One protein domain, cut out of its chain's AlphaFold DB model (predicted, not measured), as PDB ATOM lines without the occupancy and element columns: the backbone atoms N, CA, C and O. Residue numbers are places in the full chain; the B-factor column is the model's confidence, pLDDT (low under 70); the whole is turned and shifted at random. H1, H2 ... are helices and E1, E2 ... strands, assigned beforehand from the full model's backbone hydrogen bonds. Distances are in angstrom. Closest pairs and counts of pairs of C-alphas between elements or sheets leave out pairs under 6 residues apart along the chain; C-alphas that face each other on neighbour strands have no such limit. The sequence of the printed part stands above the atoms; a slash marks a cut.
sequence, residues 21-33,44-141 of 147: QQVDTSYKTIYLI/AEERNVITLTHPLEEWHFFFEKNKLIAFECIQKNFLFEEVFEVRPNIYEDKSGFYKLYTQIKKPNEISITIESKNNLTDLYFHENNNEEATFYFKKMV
ATOM      1  N   GLN A  21      28.170  16.650  17.022       52.00
ATOM      2  CA  GLN A  21      28.261  16.606  18.475       52.00
ATOM      3  C   GLN A  21      29.674  17.026  18.877       52.00
ATOM      4  O   GLN A  21      30.653  16.613  18.256       52.00
ATOM      5  N   GLN A  22      29.770  17.906  19.872       55.12
ATOM      6  CA  GLN A  22      31.055  18.354  20.387       55.12
ATOM      7  C   GLN A  22      31.750  17.160  21.052       55.12
ATOM      8  O   GLN A  22      31.200  16.553  21.968       55.12
ATOM      9  N   VAL A  23      32.930  16.811  20.542       61.16
ATOM     10  CA  VAL A  23      33.786  15.756  21.086       61.16
ATOM     11  C   VAL A  23      34.857  16.423  21.935       61.16
ATOM     12  O   VAL A  23      35.616  17.258  21.434       61.16
ATOM     13  N   ASP A  24      34.929  16.047  23.206       66.81
ATOM     14  CA  ASP A  24      36.022  16.467  24.078       66.81
ATOM     15  C   ASP A  24      37.206  15.509  23.907       66.81
ATOM     16  O   ASP A  24      37.043  14.317  23.637       66.81
ATOM     17  N   THR A  25      38.424  16.035  24.010       66.88
ATOM     18  CA  THR A  25      39.655  15.284  23.731       66.88
ATOM     19  C   THR A  25      40.653  15.475  24.860       66.88
ATOM     20  O   THR A  25      40.918  16.609  25.258       66.88
ATOM     21  N   SER A  26      41.256  14.388  25.340       76.25
ATOM     22  CA  SER A  26      42.365  14.450  26.297       76.25
ATOM     23  C   SER A  26      43.530  13.560  25.884       76.25
ATOM     24  O   SER A  26      43.356  12.590  25.150       76.25
ATOM     25  N   TYR A  27      44.719  13.885  26.385       76.31
ATOM     26  CA  TYR A  27      45.969  13.195  26.087       76.31
ATOM     27  C   TYR A  27      46.671  12.797  27.385       76.31
ATOM     28  O   TYR A  27      46.708  13.579  28.339       76.31
ATOM     29  N   LYS A  28      47.235  11.588  27.422       79.44
ATOM     30  CA  LYS A  28      48.016  11.082  28.550       79.44
ATOM     31  C   LYS A  28      49.150  10.194  28.053       79.44
ATOM     32  O   LYS A  28      48.905   9.245  27.319       79.44
ATOM     33  N   THR A  29      50.365  10.423  28.536       74.06
ATOM     34  CA  THR A  29      51.485   9.486  28.365       74.06
ATOM     35  C   THR A  29      51.525   8.501  29.535       74.06
ATOM     36  O   THR A  29      51.341   8.872  30.696       74.06
ATOM     37  N   ILE A  30      51.726   7.226  29.221       73.12
ATOM     38  CA  ILE A  30      51.893   6.112  30.149       73.12
ATOM     39  C   ILE A  30      53.276   5.517  29.890       73.12
ATOM     40  O   ILE A  30      53.625   5.223  28.751       73.12
ATOM     41  N   TYR A  31      54.046   5.322  30.954       64.69
ATOM     42  CA  TYR A  31      55.356   4.682  30.893       64.69
ATOM     43  C   TYR A  31      55.203   3.196  31.220       64.69
ATOM     44  O   TYR A  31      54.594   2.860  32.242       64.69
ATOM     45  N   LEU A  32      55.733   2.314  30.370       59.62
ATOM     46  CA  LEU A  32      55.910   0.903  30.711       59.62
ATOM     47  C   LEU A  32      57.012   0.802  31.766       59.62
ATOM     48  O   LEU A  32      58.147   1.211  31.536       59.62
ATOM     49  N   ILE A  33      56.652   0.292  32.940       56.66
ATOM     50  CA  ILE A  33      57.613  -0.046  33.985       56.66
ATOM     51  C   ILE A  33      57.862  -1.545  33.844       56.66
ATOM     52  O   ILE A  33      56.965  -2.339  34.127       56.66
ATOM     53  N   ALA A  44      62.582   3.811  29.159       56.84
ATOM     54  CA  ALA A  44      61.173   3.477  29.390       56.84
ATOM     55  C   ALA A  44      60.368   3.551  28.078       56.84
ATOM     56  O   ALA A  44      60.282   4.614  27.460       56.84
ATOM     57  N   GLU A  45      59.745   2.444  27.657       62.00
ATOM     58  CA  GLU A  45      58.844   2.463  26.502       62.00
ATOM     59  C   GLU A  45      57.602   3.320  26.811       62.00
ATOM     60  O   GLU A  45      56.845   3.071  27.755       62.00
ATOM     61  N   GLU A  46      57.404   4.373  26.017       68.50
ATOM     62  CA  GLU A  46      56.289   5.307  26.166       68.50
ATOM     63  C   GLU A  46      55.086   4.868  25.328       68.50
ATOM     64  O   GLU A  46      55.185   4.656  24.112       68.50
ATOM     65  N   ARG A  47      53.918   4.815  25.972       78.12
ATOM     66  CA  ARG A  47      52.622   4.682  25.311       78.12
ATOM     67  C   ARG A  47      51.799   5.938  25.503       78.12
ATOM     68  O   ARG A  47      51.576   6.386  26.622       78.12
ATOM     69  N   ASN A  48      51.286   6.477  24.411       80.69
ATOM     70  CA  ASN A  48      50.403   7.630  24.439       80.69
ATOM     71  C   ASN A  48      48.962   7.160  24.323       80.69
ATOM     72  O   ASN A  48      48.617   6.407  23.416       80.69
ATOM     73  N   VAL A  49      48.123   7.600  25.248       84.00
ATOM     74  CA  VAL A  49      46.690   7.342  25.244       84.00
ATOM     75  C   VAL A  49      45.977   8.625  24.896       84.00
ATOM     76  O   VAL A  49      46.192   9.668  25.519       84.00
ATOM     77  N   ILE A  50      45.115   8.535  23.895       80.31
ATOM     78  CA  ILE A  50      44.257   9.637  23.501       80.31
ATOM     79  C   ILE A  50      42.823   9.242  23.764       80.31
ATOM     80  O   ILE A  50      42.370   8.203  23.292       80.31
ATOM     81  N   THR A  51      42.125  10.078  24.516       82.88
ATOM     82  CA  THR A  51      40.726   9.873  24.864       82.88
ATOM     83  C   THR A  51      39.850  10.780  24.025       82.88
ATOM     84  O   THR A  51      40.110  11.981  23.931       82.88
ATOM     85  N   LEU A  52      38.770  10.222  23.497       76.31
ATOM     86  CA  LEU A  52      37.657  10.968  22.936       76.31
ATOM     87  C   LEU A  52      36.434  10.736  23.787       76.31
ATOM     88  O   LEU A  52      35.980   9.605  23.925       76.31
ATOM     89  N   THR A  53      35.884  11.815  24.312       77.88
ATOM     90  CA  THR A  53      34.634  11.767  25.049       77.88
ATOM     91  C   THR A  53      33.531  12.296  24.152       77.88
ATOM     92  O   THR A  53      33.516  13.464  23.763       77.88
ATOM     93  N   HIS A  54      32.606  11.413  23.816       71.94
ATOM     94  CA  HIS A  54      31.339  11.731  23.186       71.94
ATOM     95  C   HIS A  54      30.234  11.555  24.247       71.94
ATOM     96  O   HIS A  54      30.399  10.743  25.159       71.94
ATOM     97  N   PRO A  55      29.083  12.254  24.177       70.56
ATOM     98  CA  PRO A  55      28.077  12.240  25.250       70.56
ATOM     99  C   PRO A  55      27.598  10.864  25.754       70.56
ATOM    100  O   PRO A  55      27.045  10.775  26.846       70.56
ATOM    101  N   LEU A  56      27.770   9.801  24.963       75.94
ATOM    102  CA  LEU A  56      27.321   8.439  25.279       75.94
ATOM    103  C   LEU A  56      28.446   7.397  25.269       75.94
ATOM    104  O   LEU A  56      28.185   6.225  25.536       75.94
ATOM    105  N   GLU A  57      29.669   7.786  24.920       80.06
ATOM    106  CA  GLU A  57      30.768   6.847  24.717       80.06
ATOM    107  C   GLU A  57      32.118   7.525  24.888       80.06
ATOM    108  O   GLU A  57      32.306   8.688  24.538       80.06
ATOM    109  N   GLU A  58      33.064   6.765  25.416       85.25
ATOM    110  CA  GLU A  58      34.441   7.193  25.568       85.25
ATOM    111  C   GLU A  58      35.315   6.217  24.792       85.25
ATOM    112  O   GLU A  58      35.174   4.999  24.926       85.25
ATOM    113  N   TRP A  59      36.172   6.757  23.936       83.94
ATOM    114  CA  TRP A  59      37.113   5.983  23.145       83.94
ATOM    115  C   TRP A  59      38.523   6.266  23.620       83.94
ATOM    116  O   TRP A  59      38.916   7.431  23.676       83.94
ATOM    117  N   HIS A  60      39.304   5.221  23.874       86.81
ATOM    118  CA  HIS A  60      40.737   5.354  24.111       86.81
ATOM    119  C   HIS A  60      41.520   4.746  22.957       86.81
ATOM    120  O   HIS A  60      41.234   3.642  22.498       86.81
ATOM    121  N   PHE A  61      42.525   5.477  22.490       82.94
ATOM    122  CA  PHE A  61      43.432   5.057  21.427       82.94
ATOM    123  C   PHE A  61      44.837   4.980  21.990       82.94
ATOM    124  O   PHE A  61      45.350   5.971  22.513       82.94
ATOM    125  N   PHE A  62      45.455   3.813  21.864       85.19
ATOM    126  CA  PHE A  62      46.781   3.530  22.390       85.19
ATOM    127  C   PHE A  62      47.803   3.628  21.271       85.19
ATOM    128  O   PHE A  62      47.710   2.928  20.263       85.19
ATOM    129  N   PHE A  63      48.800   4.479  21.462       79.56
ATOM    130  CA  PHE A  63      49.874   4.701  20.516       79.56
ATOM    131  C   PHE A  63      51.218   4.340  21.119       79.56
ATOM    132  O   PHE A  63      51.503   4.676  22.263       79.56
ATOM    133  N   GLU A  64      52.085   3.755  20.306       81.06
ATOM    134  CA  GLU A  64      53.474   3.473  20.647       81.06
ATOM    135  C   GLU A  64      54.350   3.895  19.470       81.06
ATOM    136  O   GLU A  64      54.024   3.611  18.315       81.06
ATOM    137  N   LYS A  65      55.424   4.655  19.723       79.00
ATOM    138  CA  LYS A  65      56.321   5.176  18.662       79.00
ATOM    139  C   LYS A  65      55.551   5.846  17.500       79.00
ATOM    140  O   LYS A  65      55.932   5.764  16.334       79.00
ATOM    141  N   ASN A  66      54.459   6.545  17.828       72.00
ATOM    142  CA  ASN A  66      53.518   7.202  16.911       72.00
ATOM    143  C   ASN A  66      52.662   6.308  16.000       72.00
ATOM    144  O   ASN A  66      52.108   6.800  15.011       72.00
ATOM    145  N   LYS A  67      52.517   5.033  16.350       75.94
ATOM    146  CA  LYS A  67      51.657   4.063  15.672       75.94
ATOM    147  C   LYS A  67      50.506   3.673  16.587       75.94
ATOM    148  O   LYS A  67      50.741   3.428  17.762       75.94
ATOM    149  N   LEU A  68      49.283   3.625  16.058       78.38
ATOM    150  CA  LEU A  68      48.138   3.079  16.789       78.38
ATOM    151  C   LEU A  68      48.348   1.573  16.954       78.38
ATOM    152  O   LEU A  68      48.462   0.871  15.953       78.38
ATOM    153  N   ILE A  69      48.389   1.105  18.196       82.56
ATOM    154  CA  ILE A  69      48.577  -0.311  18.525       82.56
ATOM    155  C   ILE A  69      47.282  -0.971  18.987       82.56
ATOM    156  O   ILE A  69      47.094  -2.159  18.756       82.56
ATOM    157  N   ALA A  70      46.378  -0.213  19.608       85.62
ATOM    158  CA  ALA A  70      45.109  -0.725  20.102       85.62
ATOM    159  C   ALA A  70      44.093   0.403  20.294       85.62
ATOM    160  O   ALA A  70      44.449   1.585  20.331       85.62
ATOM    161  N   PHE A  71      42.831   0.033  20.469       85.00
ATOM    162  CA  PHE A  71      41.781   0.943  20.913       85.00
ATOM    163  C   PHE A  71      40.809   0.242  21.862       85.00
ATOM    164  O   PHE A  71      40.699  -0.983  21.873       85.00
ATOM    165  N   GLU A  72      40.064   1.018  22.637       88.25
ATOM    166  CA  GLU A  72      38.970   0.503  23.455       88.25
ATOM    167  C   GLU A  72      37.795   1.479  23.502       88.25
ATOM    168  O   GLU A  72      37.943   2.690  23.337       88.25
ATOM    169  N   CYS A  73      36.612   0.915  23.715       86.38
ATOM    170  CA  CYS A  73      35.388   1.640  24.001       86.38
ATOM    171  C   CYS A  73      34.494   0.756  24.867       86.38
ATOM    172  O   CYS A  73      33.827  -0.166  24.384       86.38
ATOM    173  N   ILE A  74      34.473   1.043  26.168       85.50
ATOM    174  CA  ILE A  74      33.778   0.218  27.164       85.50
ATOM    175  C   ILE A  74      32.272   0.179  26.878       85.50
ATOM    176  O   ILE A  74      31.655  -0.884  26.923       85.50
ATOM    177  N   GLN A  75      31.681   1.322  26.517       84.69
ATOM    178  CA  GLN A  75      30.245   1.452  26.245       84.69
ATOM    179  C   GLN A  75      29.804   0.649  25.013       84.69
ATOM    180  O   GLN A  75      28.628   0.304  24.890       84.69
ATOM    181  N   LYS A  76      30.741   0.331  24.111       79.25
ATOM    182  CA  LYS A  76      30.519  -0.499  22.921       79.25
ATOM    183  C   LYS A  76      31.095  -1.905  23.049       79.25
ATOM    184  O   LYS A  76      30.983  -2.669  22.103       79.25
ATOM    185  N   ASN A  77      31.659  -2.262  24.206       81.81
ATOM    186  CA  ASN A  77      32.239  -3.578  24.478       81.81
ATOM    187  C   ASN A  77      33.410  -3.959  23.548       81.81
ATOM    188  O   ASN A  77      33.627  -5.144  23.295       81.81
ATOM    189  N   PHE A  78      34.160  -2.960  23.072       83.31
ATOM    190  CA  PHE A  78      35.479  -3.148  22.465       83.31
ATOM    191  C   PHE A  78      36.517  -3.013  23.577       83.31
ATOM    192  O   PHE A  78      36.720  -1.916  24.100       83.31
ATOM    193  N   LEU A  79      37.110  -4.131  23.996       85.25
ATOM    194  CA  LEU A  79      37.995  -4.192  25.161       85.25
ATOM    195  C   LEU A  79      39.422  -4.446  24.685       85.25
ATOM    196  O   LEU A  79      39.803  -5.599  24.507       85.25
ATOM    197  N   PHE A  80      40.183  -3.366  24.502       84.12
ATOM    198  CA  PHE A  80      41.577  -3.404  24.062       84.12
ATOM    199  C   PHE A  80      41.780  -4.234  22.781       84.12
ATOM    200  O   PHE A  80      42.390  -5.301  22.770       84.12
ATOM    201  N   GLU A  81      41.234  -3.739  21.678       84.12
ATOM    202  CA  GLU A  81      41.331  -4.378  20.371       84.12
ATOM    203  C   GLU A  81      42.646  -3.980  19.687       84.12
ATOM    204  O   GLU A  81      42.843  -2.818  19.322       84.12
ATOM    205  N   GLU A  82      43.557  -4.941  19.512       82.69
ATOM    206  CA  GLU A  82      44.862  -4.714  18.881       82.69
ATOM    207  C   GLU A  82      44.743  -4.485  17.373       82.69
ATOM    208  O   GLU A  82      44.071  -5.235  16.659       82.69
ATOM    209  N   VAL A  83      45.438  -3.464  16.868       77.81
ATOM    210  CA  VAL A  83      45.455  -3.071  15.456       77.81
ATOM    211  C   VAL A  83      46.651  -3.698  14.751       77.81
ATOM    212  O   VAL A  83      47.802  -3.349  15.002       77.81
ATOM    213  N   PHE A  84      46.381  -4.592  13.802       70.50
ATOM    214  CA  PHE A  84      47.424  -5.246  13.015       70.50
ATOM    215  C   PHE A  84      47.730  -4.463  11.734       70.50
ATOM    216  O   PHE A  84      46.836  -4.198  10.929       70.50
ATOM    217  N   GLU A  85      49.010  -4.140  11.503       65.69
ATOM    218  CA  GLU A  85      49.439  -3.272  10.391       65.69
ATOM    219  C   GLU A  85      49.230  -3.868   8.982       65.69
ATOM    220  O   GLU A  85      49.289  -3.166   7.973       65.69
ATOM    221  N   VAL A  86      49.021  -5.181   8.885       63.19
ATOM    222  CA  VAL A  86      49.175  -5.914   7.619       63.19
ATOM    223  C   VAL A  86      47.874  -5.975   6.810       63.19
ATOM    224  O   VAL A  86      47.911  -6.276   5.613       63.19
ATOM    225  N   ARG A  87      46.707  -5.726   7.423       66.19
ATOM    226  CA  ARG A  87      45.389  -5.876   6.776       66.19
ATOM    227  C   ARG A  87      44.365  -4.894   7.352       66.19
ATOM    228  O   ARG A  87      44.509  -4.486   8.498       66.19
ATOM    229  N   PRO A  88      43.312  -4.539   6.591       67.12
ATOM    230  CA  PRO A  88      42.138  -3.910   7.176       67.12
ATOM    231  C   PRO A  88      41.577  -4.816   8.274       67.12
ATOM    232  O   PRO A  88      41.267  -5.978   7.996       67.12
ATOM    233  N   ASN A  89      41.468  -4.308   9.500       73.88
ATOM    234  CA  ASN A  89      40.895  -5.074  10.602       73.88
ATOM    235  C   ASN A  89      39.418  -4.721  10.746       73.88
ATOM    236  O   ASN A  89      39.047  -3.543  10.695       73.88
ATOM    237  N   ILE A  90      38.599  -5.756  10.905       78.94
ATOM    238  CA  ILE A  90      37.172  -5.646  11.182       78.94
ATOM    239  C   ILE A  90      36.969  -6.215  12.575       78.94
ATOM    240  O   ILE A  90      37.248  -7.392  12.800       78.94
ATOM    241  N   TYR A  91      36.482  -5.381  13.480       81.19
ATOM    242  CA  TYR A  91      36.125  -5.777  14.832       81.19
ATOM    243  C   TYR A  91      34.615  -5.736  14.944       81.19
ATOM    244  O   TYR A  91      33.979  -4.808  14.451       81.19
ATOM    245  N   GLU A  92      34.038  -6.742  15.578       81.88
ATOM    246  CA  GLU A  92      32.611  -6.796  15.851       81.88
ATOM    247  C   GLU A  92      32.439  -6.895  17.356       81.88
ATOM    248  O   GLU A  92      33.110  -7.691  18.017       81.88
ATOM    249  N   ASP A  93      31.579  -6.049  17.908       80.50
ATOM    250  CA  ASP A  93      31.300  -6.110  19.329       80.50
ATOM    251  C   ASP A  93      30.585  -7.428  19.674       80.50
ATOM    252  O   ASP A  93      29.929  -8.046  18.834       80.50
ATOM    253  N   LYS A  94      30.640  -7.858  20.940       73.50
ATOM    254  CA  LYS A  94      30.058  -9.158  21.339       73.50
ATOM    255  C   LYS A  94      28.554  -9.275  21.071       73.50
ATOM    256  O   LYS A  94      28.034 -10.388  21.077       73.50
ATOM    257  N   SER A  95      27.847  -8.156  20.905       74.75
ATOM    258  CA  SER A  95      26.418  -8.152  20.605       74.75
ATOM    259  C   SER A  95      26.093  -8.067  19.105       74.75
ATOM    260  O   SER A  95      24.932  -8.252  18.737       74.75
ATOM    261  N   GLY A  96      27.092  -7.854  18.238       75.56
ATOM    262  CA  GLY A  96      26.944  -7.758  16.781       75.56
ATOM    263  C   GLY A  96      26.184  -6.514  16.309       75.56
ATOM    264  O   GLY A  96      25.619  -6.485  15.214       75.56
ATOM    265  N   PHE A  97      26.095  -5.490  17.158       75.31
ATOM    266  CA  PHE A  97      25.422  -4.228  16.854       75.31
ATOM    267  C   PHE A  97      26.357  -3.194  16.232       75.31
ATOM    268  O   PHE A  97      25.868  -2.300  15.535       75.31
ATOM    269  N   TYR A  98      27.657  -3.319  16.483       76.25
ATOM    270  CA  TYR A  98      28.698  -2.409  16.046       76.25
ATOM    271  C   TYR A  98      29.809  -3.174  15.340       76.25
ATOM    272  O   TYR A  98      30.350  -4.150  15.858       76.25
ATOM    273  N   LYS A  99      30.181  -2.678  14.164       79.25
ATOM    274  CA  LYS A  99      31.367  -3.112  13.436       79.25
ATOM    275  C   LYS A  99      32.320  -1.947  13.312       79.25
ATOM    276  O   LYS A  99      31.919  -0.847  12.947       79.25
ATOM    277  N   LEU A 100      33.582  -2.182  13.611       74.75
ATOM    278  CA  LEU A 100      34.630  -1.191  13.482       74.75
ATOM    279  C   LEU A 100      35.585  -1.632  12.386       74.75
ATOM    280  O   LEU A 100      36.142  -2.726  12.421       74.75
ATOM    281  N   TYR A 101      35.768  -0.753  11.411       75.06
ATOM    282  CA  TYR A 101      36.648  -0.948  10.277       75.06
ATOM    283  C   TYR A 101      37.866  -0.059  10.450       75.06
ATOM    284  O   TYR A 101      37.748   1.164  10.500       75.06
ATOM    285  N   THR A 102      39.042  -0.671  10.495       72.19
ATOM    286  CA  THR A 102      40.313   0.051  10.409       72.19
ATOM    287  C   THR A 102      40.901  -0.139   9.020       72.19
ATOM    288  O   THR A 102      40.951  -1.249   8.488       72.19
ATOM    289  N   GLN A 103      41.355   0.948   8.406       69.44
ATOM    290  CA  GLN A 103      42.083   0.895   7.146       69.44
ATOM    291  C   GLN A 103      43.341   1.745   7.249       69.44
ATOM    292  O   GLN A 103      43.284   2.946   7.494       69.44
ATOM    293  N   ILE A 104      44.482   1.114   6.989       65.94
ATOM    294  CA  ILE A 104      45.775   1.787   6.937       65.94
ATOM    295  C   ILE A 104      45.960   2.331   5.524       65.94
ATOM    296  O   ILE A 104      45.942   1.579   4.549       65.94
ATOM    297  N   LYS A 105      46.100   3.651   5.405       66.56
ATOM    298  CA  LYS A 105      46.268   4.349   4.123       66.56
ATOM    299  C   LYS A 105      47.733   4.647   3.812       66.56
ATOM    300  O   LYS A 105      48.133   4.574   2.653       66.56
ATOM    301  N   LYS A 106      48.537   4.965   4.831       65.44
ATOM    302  CA  LYS A 106      49.980   5.258   4.746       65.44
ATOM    303  C   LYS A 106      50.691   4.775   6.015       65.44
ATOM    304  O   LYS A 106      50.018   4.516   7.013       65.44
ATOM    305  N   PRO A 107      52.036   4.694   6.031       59.06
ATOM    306  CA  PRO A 107      52.778   4.542   7.275       59.06
ATOM    307  C   PRO A 107      52.410   5.718   8.185       59.06
ATOM    308  O   PRO A 107      52.720   6.866   7.864       59.06
ATOM    309  N   ASN A 108      51.718   5.436   9.288       59.56
ATOM    310  CA  ASN A 108      51.133   6.420  10.204       59.56
ATOM    311  C   ASN A 108      49.842   7.101   9.716       59.56
ATOM    312  O   ASN A 108      49.569   8.208  10.161       59.56
ATOM    313  N   GLU A 109      49.057   6.487   8.824       65.38
ATOM    314  CA  GLU A 109      47.714   6.980   8.495       65.38
ATOM    315  C   GLU A 109      46.659   5.876   8.598       65.38
ATOM    316  O   GLU A 109      46.729   4.906   7.842       65.38
ATOM    317  N   ILE A 110      45.704   6.002   9.529       63.81
ATOM    318  CA  ILE A 110      44.745   4.933   9.879       63.81
ATOM    319  C   ILE A 110      43.328   5.484   9.996       63.81
ATOM    320  O   ILE A 110      42.970   6.057  11.020       63.81
ATOM    321  N   SER A 111      42.490   5.240   8.993       68.00
ATOM    322  CA  SER A 111      41.076   5.605   9.075       68.00
ATOM    323  C   SER A 111      40.294   4.576   9.883       68.00
ATOM    324  O   SER A 111      40.404   3.379   9.607       68.00
ATOM    325  N   ILE A 112      39.484   5.058  10.824       68.00
ATOM    326  CA  ILE A 112      38.581   4.257  11.652       68.00
ATOM    327  C   ILE A 112      37.146   4.646  11.302       68.00
ATOM    328  O   ILE A 112      36.781   5.816  11.409       68.00
ATOM    329  N   THR A 113      36.345   3.666  10.900       73.81
ATOM    330  CA  THR A 113      34.921   3.841  10.600       73.81
ATOM    331  C   THR A 113      34.113   2.912  11.490       73.81
ATOM    332  O   THR A 113      34.397   1.715  11.558       73.81
ATOM    333  N   ILE A 114      33.095   3.455  12.154       71.19
ATOM    334  CA  ILE A 114      32.190   2.691  13.011       71.19
ATOM    335  C   ILE A 114      30.861   2.535  12.281       71.19
ATOM    336  O   ILE A 114      30.172   3.511  11.988       71.19
ATOM    337  N   GLU A 115      30.483   1.300  11.999       72.88
ATOM    338  CA  GLU A 115      29.165   0.933  11.505       72.88
ATOM    339  C   GLU A 115      28.297   0.464  12.672       72.88
ATOM    340  O   GLU A 115      28.682  -0.388  13.466       72.88
ATOM    341  N   SER A 116      27.092   1.009  12.755       73.38
ATOM    342  CA  SER A 116      25.999   0.497  13.578       73.38
ATOM    343  C   SER A 116      24.801   0.212  12.678       73.38
ATOM    344  O   SER A 116      24.741   0.745  11.571       73.38
ATOM    345  N   LYS A 117      23.824  -0.576  13.155       61.53
ATOM    346  CA  LYS A 117      22.666  -1.075  12.374       61.53
ATOM    347  C   LYS A 117      22.061  -0.116  11.334       61.53
ATOM    348  O   LYS A 117      21.592  -0.609  10.320       61.53
ATOM    349  N   ASN A 118      22.053   1.201  11.576       55.59
ATOM    350  CA  ASN A 118      21.537   2.197  10.629       55.59
ATOM    351  C   ASN A 118      22.455   3.415  10.396       55.59
ATOM    352  O   ASN A 118      22.076   4.290   9.623       55.59
ATOM    353  N   ASN A 119      23.618   3.504  11.050       64.12
ATOM    354  CA  ASN A 119      24.480   4.690  10.993       64.12
ATOM    355  C   ASN A 119      25.941   4.298  10.786       64.12
ATOM    356  O   ASN A 119      26.480   3.490  11.543       64.12
ATOM    357  N   LEU A 120      26.584   4.954   9.822       60.97
ATOM    358  CA  LEU A 120      28.035   5.031   9.719       60.97
ATOM    359  C   LEU A 120      28.484   6.301  10.436       60.97
ATOM    360  O   LEU A 120      28.027   7.394  10.108       60.97
ATOM    361  N   THR A 121      29.346   6.141  11.431       61.97
ATOM    362  CA  THR A 121      29.957   7.252  12.156       61.97
ATOM    363  C   THR A 121      31.444   7.229  11.867       61.97
ATOM    364  O   THR A 121      32.158   6.312  12.278       61.97
ATOM    365  N   ASP A 122      31.904   8.245  11.146       61.84
ATOM    366  CA  ASP A 122      33.320   8.564  11.095       61.84
ATOM    367  C   ASP A 122      33.634   9.433  12.311       61.84
ATOM    368  O   ASP A 122      32.973  10.447  12.556       61.84
ATOM    369  N   LEU A 123      34.634   9.037  13.093       57.25
ATOM    370  CA  LEU A 123      35.108   9.877  14.183       57.25
ATOM    371  C   LEU A 123      35.926  11.027  13.579       57.25
ATOM    372  O   LEU A 123      36.993  10.812  13.001       57.25
ATOM    373  N   TYR A 124      35.395  12.248  13.679       51.12
ATOM    374  CA  TYR A 124      36.054  13.481  13.245       51.12
ATOM    375  C   TYR A 124      36.514  14.300  14.454       51.12
ATOM    376  O   TYR A 124      35.796  14.411  15.447       51.12
ATOM    377  N   PHE A 125      37.688  14.924  14.336       53.38
ATOM    378  CA  PHE A 125      38.287  15.748  15.385       53.38
ATOM    379  C   PHE A 125      38.425  17.189  14.931       53.38
ATOM    380  O   PHE A 125      38.954  17.463  13.853       53.38
ATOM    381  N   HIS A 126      38.000  18.113  15.788       47.75
ATOM    382  CA  HIS A 126      38.343  19.519  15.638       47.75
ATOM    383  C   HIS A 126      39.784  19.753  16.113       47.75
ATOM    384  O   HIS A 126      40.146  19.332  17.207       47.75
ATOM    385  N   GLU A 127      40.585  20.474  15.320       50.53
ATOM    386  CA  GLU A 127      42.000  20.801  15.606       50.53
ATOM    387  C   GLU A 127      42.237  21.550  16.936       50.53
ATOM    388  O   GLU A 127      43.378  21.719  17.351       50.53
ATOM    389  N   ASN A 128      41.183  22.020  17.610       50.16
ATOM    390  CA  ASN A 128      41.283  23.123  18.566       50.16
ATOM    391  C   ASN A 128      41.418  22.739  20.048       50.16
ATOM    392  O   ASN A 128      41.524  23.648  20.866       50.16
ATOM    393  N   ASN A 129      41.434  21.455  20.421       52.47
ATOM    394  CA  ASN A 129      41.389  21.089  21.848       52.47
ATOM    395  C   ASN A 129      42.724  20.597  22.435       52.47
ATOM    396  O   ASN A 129      42.911  20.707  23.645       52.47
ATOM    397  N   ASN A 130      43.665  20.089  21.625       62.16
ATOM    398  CA  ASN A 130      44.980  19.626  22.094       62.16
ATOM    399  C   ASN A 130      45.939  19.398  20.901       62.16
ATOM    400  O   ASN A 130      45.662  18.541  20.061       62.16
ATOM    401  N   GLU A 131      47.048  20.146  20.801       67.88
ATOM    402  CA  GLU A 131      47.997  20.059  19.669       67.88
ATOM    403  C   GLU A 131      48.659  18.675  19.547       67.88
ATOM    404  O   GLU A 131      48.788  18.144  18.440       67.88
ATOM    405  N   GLU A 132      49.018  18.061  20.678       67.94
ATOM    406  CA  GLU A 132      49.647  16.737  20.728       67.94
ATOM    407  C   GLU A 132      48.666  15.659  20.267       67.94
ATOM    408  O   GLU A 132      48.982  14.875  19.372       67.94
ATOM    409  N   ALA A 133      47.432  15.671  20.777       64.88
ATOM    410  CA  ALA A 133      46.394  14.752  20.316       64.88
ATOM    411  C   ALA A 133      46.062  14.965  18.826       64.88
ATOM    412  O   ALA A 133      45.914  14.008  18.064       64.88
ATOM    413  N   THR A 134      46.011  16.226  18.384       66.94
ATOM    414  CA  THR A 134      45.729  16.601  16.990       66.94
ATOM    415  C   THR A 134      46.762  16.022  16.024       66.94
ATOM    416  O   THR A 134      46.396  15.580  14.932       66.94
ATOM    417  N   PHE A 135      48.041  15.967  16.406       69.94
ATOM    418  CA  PHE A 135      49.090  15.341  15.597       69.94
ATOM    419  C   PHE A 135      48.800  13.860  15.302       69.94
ATOM    420  O   PHE A 135      48.933  13.412  14.158       69.94
ATOM    421  N   TYR A 136      48.360  13.111  16.311       67.44
ATOM    422  CA  TYR A 136      48.002  11.698  16.180       67.44
ATOM    423  C   TYR A 136      46.678  11.484  15.430       67.44
ATOM    424  O   TYR A 136      46.540  10.518  14.680       67.44
ATOM    425  N   PHE A 137      45.729  12.413  15.544       65.56
ATOM    426  CA  PHE A 137      44.445  12.327  14.845       65.56
ATOM    427  C   PHE A 137      44.487  12.730  13.377       65.56
ATOM    428  O   PHE A 137      43.836  12.085  12.560       65.56
ATOM    429  N   LYS A 138      45.277  13.743  12.998       63.47
ATOM    430  CA  LYS A 138      45.523  14.084  11.580       63.47
ATOM    431  C   LYS A 138      46.090  12.906  10.801       63.47
ATOM    432  O   LYS A 138      45.862  12.761   9.605       63.47
ATOM    433  N   LYS A 139      46.837  12.067  11.509       61.56
ATOM    434  CA  LYS A 139      47.315  10.784  11.030       61.56
ATOM    435  C   LYS A 139      46.161   9.789  10.886       61.56
ATOM    436  O   LYS A 139      46.050   9.143   9.860       61.56
ATOM    437  N   MET A 140      45.228   9.692  11.822       59.59
ATOM    438  CA  MET A 140      44.082   8.786  11.665       59.59
ATOM    439  C   MET A 140      43.104   9.200  10.543       59.59
ATOM    440  O   MET A 140      42.724   8.412   9.676       59.59
ATOM    441  N   VAL A 141      42.689  10.461  10.515       50.09
ATOM    442  CA  VAL A 141      41.570  10.900   9.678       50.09
ATOM    443  C   VAL A 141      42.073  11.482   8.361       50.09
ATOM    444  O   VAL A 141      42.396  12.663   8.266       50.09
TER     445      VAL A 141
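AT A GLANCE: This is residues 21 to 33 and 44 to 141 of the 147 residues of an uncharacterized protein of Flammeovirga aprica JL-4 (UniProt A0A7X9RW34). Picture two antiparallel sheets set partly face to face as a wedge: a larger, twisted sheet of E1 to E5 and a smaller, flatter one of E6 to E9. Their edges E5 and E6 come near each other at the narrow side, while at the wide side the single helix H1 crosses the larger sheet over E2 and reaches E8 with its last residues. The printed part has 111 residues with nine named strands and then one named helix along the chain, in the class mostly strand. The strand orders are E1 E2 E3 E4 E5 and E6 E7 E8 E9. The whole is compact, with a radius of gyration of the C-alphas of 13.5 A and spans of 41 by 32 by 28 A.

IN THESE COORDINATES: Begin with the larger sheet and find C-alpha 24 at (36.022, 16.467, 24.078), where E1, residues 24 to 31, starts its run of 23.6 A. E2, residues 46 to 54, covers 25.9 A; E3, residues 57 to 64, covers 23.3 A; and E4, residues 67 to 73, covers 18.4 A. E5, residues 78 to 82, is shorter. In the second sheet look for E6 at residues 89 to 92, then for C-alpha 98 at (28.698, -2.409, 16.046), where E7, residues 98 to 106, sets out over 25.3 A. E8, residues 109 to 116, covers 23.2 A, and E9 is residues 119 to 122. H1, residues 131 to 140, runs 14.4 A and ends at C-alpha 140, at (44.082, 8.786, 11.665).

HOW THE PARTS SIT: Start at E1, an edge strand, antiparallel to E2 at 160 degrees between their directions; N 28 and O 49 are 2.9 A apart, within hydrogen-bond range. From E2 to E5 you meet a meander, each strand the antiparallel neighbour of the one before. Within hydrogen-bond range there are N 50 and O 61 at 2.9 A for the hairpin E2 and E3, N 62 and O 70 at 2.9 A for E3 and E4, and N 81 and O 71 at 2.8 A for E4 and E5. E5 is the other edge; its closest C-alpha to E6 is that of Glu 81, 7.7 A from that of Tyr 91. E6 to E9 form a second meander, with N 91 and O 100 at 2.9 A, N 101 and O 113 at 2.8 A, and N 121 and O 114 at 2.8 A. Between the sheets, the closest C-alphas of E4 and E8 are those of Leu 68 and Ile 110, 7.9 A apart, while E1 and E9 are apart. Now look at H1, which is on the larger sheet at a height of 8.6 A. It lies over E2 and only just over E3, where 3 of its C-alphas fall, and runs across the strands, at 84 degrees to E2 on the local plane. Its closest C-alpha pair with E1 is Tyr 27 and Ala 133, 6.0 A. H1 is also on the smaller sheet, at the sheet's level with a height of 2.8 A; the C-alphas of Ile 110 and Met 140 are 4.3 A apart. In H1, 4 of 6 O i to N i+4 pairs are within hydrogen-bond range.

THE WHOLE: The two farthest C-alphas, those of Ala 44 and Asn 118, are 43.9 A apart. Residues 34 to 43 are not printed, and C-alphas 33 and 44 stand 6.8 A apart across this cut, which falls between E1 and E2. Of the links printed whole, E5 to E6 and E9 to H1 are short and the others tight. The mean pLDDT of the printed part is 71.2; 50 residues are under 70, among them residues 103 to 112 and 117 to 141.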